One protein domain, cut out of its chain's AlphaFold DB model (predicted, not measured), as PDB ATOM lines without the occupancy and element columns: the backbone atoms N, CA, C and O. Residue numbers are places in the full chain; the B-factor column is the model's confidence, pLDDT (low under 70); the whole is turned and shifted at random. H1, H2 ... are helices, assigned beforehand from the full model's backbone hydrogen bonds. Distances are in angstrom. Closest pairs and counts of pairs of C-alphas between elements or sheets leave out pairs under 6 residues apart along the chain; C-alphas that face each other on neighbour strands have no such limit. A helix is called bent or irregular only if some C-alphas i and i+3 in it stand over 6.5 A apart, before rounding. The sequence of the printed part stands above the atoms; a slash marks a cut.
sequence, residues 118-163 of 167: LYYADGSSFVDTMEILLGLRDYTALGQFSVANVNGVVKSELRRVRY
ATOM      1  N   LEU A 118     -10.667  44.570  23.599       96.75
ATOM      2  CA  LEU A 118     -10.258  43.247  24.046       96.75
ATOM      3  C   LEU A 118      -9.184  42.725  23.107       96.75
ATOM      4  O   LEU A 118      -9.305  42.836  21.893       96.75
ATOM      5  N   TYR A 119      -8.172  42.078  23.669       95.94
ATOM      6  CA  TYR A 119      -7.171  41.380  22.878       95.94
ATOM      7  C   TYR A 119      -7.415  39.878  22.942       95.94
ATOM      8  O   TYR A 119      -7.668  39.313  24.010       95.94
ATOM      9  N   TYR A 120      -7.347  39.226  21.788       93.19
ATOM     10  CA  TYR A 120      -7.304  37.773  21.706       93.19
ATOM     11  C   TYR A 120      -5.961  37.247  22.232       93.19
ATOM     12  O   TYR A 120      -5.001  37.995  22.416       93.19
ATOM     13  N   ALA A 121      -5.873  35.934  22.454       92.88
ATOM     14  CA  ALA A 121      -4.658  35.297  22.972       92.88
ATOM     15  C   ALA A 121      -3.426  35.485  22.064       92.88
ATOM     16  O   ALA A 121      -2.299  35.427  22.541       92.88
ATOM     17  N   ASP A 122      -3.638  35.726  20.767       90.38
ATOM     18  CA  ASP A 122      -2.587  36.026  19.790       90.38
ATOM     19  C   ASP A 122      -2.213  37.523  19.728       90.38
ATOM     20  O   ASP A 122      -1.430  37.927  18.868       90.38
ATOM     21  N   GLY A 123      -2.767  38.347  20.623       92.12
ATOM     22  CA  GLY A 123      -2.525  39.787  20.698       92.12
ATOM     23  C   GLY A 123      -3.303  40.618  19.677       92.12
ATOM     24  O   GLY A 123      -3.144  41.839  19.654       92.12
ATOM     25  N   SER A 124      -4.146  39.999  18.844       92.94
ATOM     26  CA  SER A 124      -4.992  40.745  17.913       92.94
ATOM     27  C   SER A 124      -6.143  41.457  18.629       92.94
ATOM     28  O   SER A 124      -6.682  40.969  19.621       92.94
ATOM     29  N   SER A 125      -6.498  42.637  18.131       95.44
ATOM     30  CA  SER A 125      -7.578  43.492  18.626       95.44
ATOM     31  C   SER A 125      -8.943  42.925  18.236       95.44
ATOM     32  O   SER A 125      -9.168  42.549  17.080       95.44
ATOM     33  N   PHE A 126      -9.878  42.891  19.183       97.00
ATOM     34  CA  PHE A 126     -11.267  42.516  18.943       97.00
ATOM     35  C   PHE A 126     -11.950  43.522  18.019       97.00
ATOM     36  O   PHE A 126     -12.537  43.107  17.016       97.00
ATOM     37  N   VAL A 127     -11.846  44.818  18.329       95.56
ATOM     38  CA  VAL A 127     -12.473  45.882  17.535       95.56
ATOM     39  C   VAL A 127     -11.942  45.880  16.103       95.56
ATOM     40  O   VAL A 127     -12.743  45.772  15.175       95.56
ATOM     41  N   ASP A 128     -10.622  45.896  15.897       92.75
ATOM     42  CA  ASP A 128     -10.033  45.880  14.549       92.75
ATOM     43  C   ASP A 128     -10.442  44.628  13.766       92.75
ATOM     44  O   ASP A 128     -10.746  44.701  12.571       92.75
ATOM     45  N   THR A 129     -10.473  43.473  14.439       93.00
ATOM     46  CA  THR A 129     -10.880  42.209  13.817       93.00
ATOM     47  C   THR A 129     -12.331  42.264  13.366       93.00
ATOM     48  O   THR A 129     -12.625  41.927  12.219       93.00
ATOM     49  N   MET A 130     -13.244  42.710  14.228       95.31
ATOM     50  CA  MET A 130     -14.661  42.758  13.881       95.31
ATOM     51  C   MET A 130     -14.982  43.853  12.863       95.31
ATOM     52  O   MET A 130     -15.807  43.614  11.986       95.31
ATOM     53  N   GLU A 131     -14.315  45.008  12.895       93.19
ATOM     54  CA  GLU A 131     -14.500  46.044  11.871       93.19
ATOM     55  C   GLU A 131     -14.098  45.550  10.476       93.19
ATOM     56  O   GLU A 131     -14.771  45.857   9.490       93.19
ATOM     57  N   ILE A 132     -13.048  44.731  10.382       89.12
ATOM     58  CA  ILE A 132     -12.646  44.088   9.127       89.12
ATOM     59  C   ILE A 132     -13.642  43.010   8.706       89.12
ATOM     60  O   ILE A 132     -14.110  43.029   7.569       89.12
ATOM     61  N   LEU A 133     -13.980  42.075   9.600       90.06
ATOM     62  CA  LEU A 133     -14.877  40.957   9.275       90.06
ATOM     63  C   LEU A 133     -16.281  41.428   8.885       90.06
ATOM     64  O   LEU A 133     -16.937  40.810   8.050       90.06
ATOM     65  N   LEU A 134     -16.732  42.541   9.462       91.75
ATOM     66  CA  LEU A 134     -18.018  43.154   9.153       91.75
ATOM     67  C   LEU A 134     -17.938  44.146   7.986       91.75
ATOM     68  O   LEU A 134     -18.952  44.763   7.672       91.75
ATOM     69  N   GLY A 135     -16.784  44.321   7.337       86.94
ATOM     70  CA  GLY A 135     -16.616  45.219   6.191       86.94
ATOM     71  C   GLY A 135     -16.862  46.698   6.512       86.94
ATOM     72  O   GLY A 135     -17.382  47.422   5.668       86.94
ATOM     73  N   LEU A 136     -16.557  47.131   7.739       80.94
ATOM     74  CA  LEU A 136     -16.643  48.530   8.181       80.94
ATOM     75  C   LEU A 136     -15.367  49.324   7.874       80.94
ATOM     76  O   LEU A 136     -15.392  50.551   7.860       80.94
ATOM     77  N   ARG A 137     -14.254  48.635   7.606       75.75
ATOM     78  CA  ARG A 137     -13.028  49.235   7.072       75.75
ATOM     79  C   ARG A 137     -12.837  48.825   5.622       75.75
ATOM     80  O   ARG A 137     -13.012  47.657   5.278       75.75
ATOM     81  N   ASP A 138     -12.429  49.784   4.794       63.88
ATOM     82  CA  ASP A 138     -12.003  49.478   3.434       63.88
ATOM     83  C   ASP A 138     -10.754  48.593   3.499       63.88
ATOM     84  O   ASP A 138      -9.765  48.891   4.179       63.88
ATOM     85  N   TYR A 139     -10.804  47.486   2.769       59.91
ATOM     86  CA  TYR A 139      -9.697  46.563   2.654       59.91
ATOM     87  C   TYR A 139      -8.438  47.274   2.136       59.91
ATOM     88  O   TYR A 139      -7.336  46.824   2.430       59.91
ATOM     89  N   THR A 140      -8.535  48.382   1.387       56.00
ATOM     90  CA  THR A 140      -7.378  49.186   0.927       56.00
ATOM     91  C   THR A 140      -6.458  49.672   2.058       56.00
ATOM     92  O   THR A 140      -5.247  49.709   1.842       56.00
ATOM     93  N   ALA A 141      -6.963  49.873   3.283       52.41
ATOM     94  CA  ALA A 141      -6.159  50.188   4.475       52.41
ATOM     95  C   ALA A 141      -5.215  49.042   4.920       52.41
ATOM     96  O   ALA A 141      -4.394  49.196   5.825       52.41
ATOM     97  N   LEU A 142      -5.318  47.874   4.277       54.56
ATOM     98  CA  LEU A 142      -4.676  46.612   4.651       54.56
ATOM     99  C   LEU A 142      -3.630  46.190   3.606       54.56
ATOM    100  O   LEU A 142      -3.636  45.058   3.107       54.56
ATOM    101  N   GLY A 143      -2.781  47.134   3.189       55.19
ATOM    102  CA  GLY A 143      -1.583  46.864   2.385       55.19
ATOM    103  C   GLY A 143      -0.536  46.043   3.154       55.19
ATOM    104  O   GLY A 143      -0.793  45.558   4.255       55.19
ATOM    105  N   GLN A 144       0.680  45.908   2.612       46.69
ATOM    106  CA  GLN A 144       1.787  45.167   3.253       46.69
ATOM    107  C   GLN A 144       2.125  45.681   4.675       46.69
ATOM    108  O   GLN A 144       2.686  44.942   5.477       46.69
ATOM    109  N   PHE A 145       1.689  46.909   4.994       51.19
ATOM    110  CA  PHE A 145       1.820  47.606   6.278       51.19
ATOM    111  C   PHE A 145       0.485  47.794   7.022       51.19
ATOM    112  O   PHE A 145       0.332  48.781   7.732       51.19
ATOM    113  N   SER A 146      -0.495  46.901   6.816       62.09
ATOM    114  CA  SER A 146      -1.821  46.930   7.461       62.09
ATOM    115  C   SER A 146      -1.767  47.477   8.891       62.09
ATOM    116  O   SER A 146      -1.275  46.792   9.787       62.09
ATOM    117  N   VAL A 147      -2.331  48.670   9.101       65.69
ATOM    118  CA  VAL A 147      -2.427  49.319  10.422       65.69
ATOM    119  C   VAL A 147      -3.384  48.598  11.371       65.69
ATOM    120  O   VAL A 147      -3.330  48.822  12.572       65.69
ATOM    121  N   ALA A 148      -4.233  47.703  10.856       78.75
ATOM    122  CA  ALA A 148      -5.139  46.918  11.684       78.75
ATOM    123  C   ALA A 148      -4.407  45.790  12.432       78.75
ATOM    124  O   ALA A 148      -3.735  44.939  11.824       78.75
ATOM    125  N   ASN A 149      -4.609  45.739  13.748       85.06
ATOM    126  CA  ASN A 149      -4.093  44.700  14.623       85.06
ATOM    127  C   ASN A 149      -4.977  43.441  14.567       85.06
ATOM    128  O   ASN A 149      -5.693  43.114  15.506       85.06
ATOM    129  N   VAL A 150      -4.930  42.728  13.441       83.88
ATOM    130  CA  VAL A 150      -5.637  41.451  13.240       83.88
ATOM    131  C   VAL A 150      -4.671  40.287  13.033       83.88
ATOM    132  O   VAL A 150      -3.512  40.483  12.636       83.88
ATOM    133  N   ASN A 151      -5.150  39.067  13.275       87.56
ATOM    134  CA  ASN A 151      -4.325  37.866  13.198       87.56
ATOM    135  C   ASN A 151      -3.872  37.506  11.768       87.56
ATOM    136  O   ASN A 151      -4.370  38.019  10.760       87.56
ATOM    137  N   GLY A 152      -2.895  36.598  11.682       84.25
ATOM    138  CA  GLY A 152      -2.281  36.192  10.416       84.25
ATOM    139  C   GLY A 152      -3.246  35.522   9.432       84.25
ATOM    140  O   GLY A 152      -3.094  35.715   8.226       84.25
ATOM    141  N   VAL A 153      -4.250  34.795   9.935       87.06
ATOM    142  CA  VAL A 153      -5.249  34.090   9.116       87.06
ATOM    143  C   VAL A 153      -6.175  35.087   8.426       87.06
ATOM    144  O   VAL A 153      -6.336  35.041   7.210       87.06
ATOM    145  N   VAL A 154      -6.720  36.058   9.162       84.38
ATOM    146  CA  VAL A 154      -7.532  37.128   8.565       84.38
ATOM    147  C   VAL A 154      -6.698  37.887   7.526       84.38
ATOM    148  O   VAL A 154      -7.145  38.080   6.397       84.38
ATOM    149  N   LYS A 155      -5.432  38.214   7.828       82.50
ATOM    150  CA  LYS A 155      -4.516  38.849   6.857       82.50
ATOM    151  C   LYS A 155      -4.267  37.998   5.607       82.50
ATOM    152  O   LYS A 155      -4.123  38.556   4.517       82.50
ATOM    153  N   SER A 156      -4.154  36.672   5.714       84.44
ATOM    154  CA  SER A 156      -3.980  35.805   4.539       84.44
ATOM    155  C   SER A 156      -5.248  35.719   3.696       84.44
ATOM    156  O   SER A 156      -5.160  35.855   2.477       84.44
ATOM    157  N   GLU A 157      -6.411  35.574   4.329       83.94
ATOM    158  CA  GLU A 157      -7.702  35.500   3.637       83.94
ATOM    159  C   GLU A 157      -8.000  36.790   2.870       83.94
ATOM    160  O   GLU A 157      -8.354  36.752   1.692       83.94
ATOM    161  N   LEU A 158      -7.743  37.945   3.483       78.00
ATOM    162  CA  LEU A 158      -7.880  39.241   2.825       78.00
ATOM    163  C   LEU A 158      -6.963  39.392   1.608       78.00
ATOM    164  O   LEU A 158      -7.383  39.911   0.575       78.00
ATOM    165  N   ARG A 159      -5.709  38.928   1.697       78.56
ATOM    166  CA  ARG A 159      -4.788  38.928   0.548       78.56
ATOM    167  C   ARG A 159      -5.290  38.014  -0.567       78.56
ATOM    168  O   ARG A 159      -5.221  38.409  -1.729       78.56
ATOM    169  N   ARG A 160      -5.833  36.840  -0.224       80.56
ATOM    170  CA  ARG A 160      -6.417  35.903  -1.197       80.56
ATOM    171  C   ARG A 160      -7.590  36.534  -1.943       80.56
ATOM    172  O   ARG A 160      -7.607  36.493  -3.165       80.56
ATOM    173  N   VAL A 161      -8.523  37.165  -1.226       76.94
ATOM    174  CA  VAL A 161      -9.715  37.810  -1.814       76.94
ATOM    175  C   VAL A 161      -9.362  39.025  -2.680       76.94
ATOM    176  O   VAL A 161     -10.164  39.428  -3.509       76.94
ATOM    177  N   ARG A 162      -8.174  39.625  -2.550       72.81
ATOM    178  CA  ARG A 162      -7.725  40.676  -3.484       72.81
ATOM    179  C   ARG A 162      -7.093  40.120  -4.752       72.81
ATOM    180  O   ARG A 162      -7.108  40.784  -5.784       72.81
ATOM    181  N   TYR A 163      -6.488  38.939  -4.672       70.19
ATOM    182  CA  TYR A 163      -5.733  38.357  -5.772       70.19
ATOM    183  C   TYR A 163      -6.655  37.552  -6.692       70.19
ATOM    184  O   TYR A 163      -6.593  36.326  -6.749       70.19
TER     185      TYR A 163
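What this domain is: This is residues 118 to 163 of the 167 residues of an uncharacterized protein of Rhodospirillaceae bacterium (UniProt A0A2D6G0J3). Two short helices, H1 and H2, point nearly the same way and are staggered along the length of the domain, with a hook of residues 118 to 125 leading into H1. Between them the long unnamed stretch of residues 134 to 151 swings out in a wide loop and folds back to the start of H2. The printed part has 46 residues, with H1 then H2 along it and no named strand. The class is all helix, though only 19 of the 46 residues are in named elements. The whole is compact, with a radius of gyration of the C-alphas of 9.9 A, yet elongated in outline, spanning 29 by 19 by 16 A.

Where its parts are: The printed part begins at Leu 118, with its C-alpha at (-10.258, 43.247, 24.046). H1 holds residues 126 to 133 and measures 10.4 A from first to last C-alpha, beginning at C-alpha 126, (-11.267, 42.516, 18.943). Residues 139 to 141 are a helical run too short to bear a name. H2, residues 152 to 162, is the longest helix at 15.6 A and ends at C-alpha 162, (-7.725, 40.676, -3.484).

How they stand to each other: H1 and H2 are near each other, with 6 pairs of C-alphas within 10 A and the closest pair 8.0 A apart. In both helices z falls from the first C-alpha to the last, from 18.943 to 9.275 in H1 and from 10.416 to -3.484 in H2. Every O i to N i+4 pair is within hydrogen-bond range in H1 and H2. Neither helix is bent.

The domain as a whole: The C-alphas of Leu 118 and Tyr 163, the first and last printed residues, are the two farthest apart, at 30.6 A. The printed part has no cut. The link from H1 to H2 is long, with 18 residues. The mean pLDDT of the printed part is 80.4, and residues 138 to 147, within that link, are under 70.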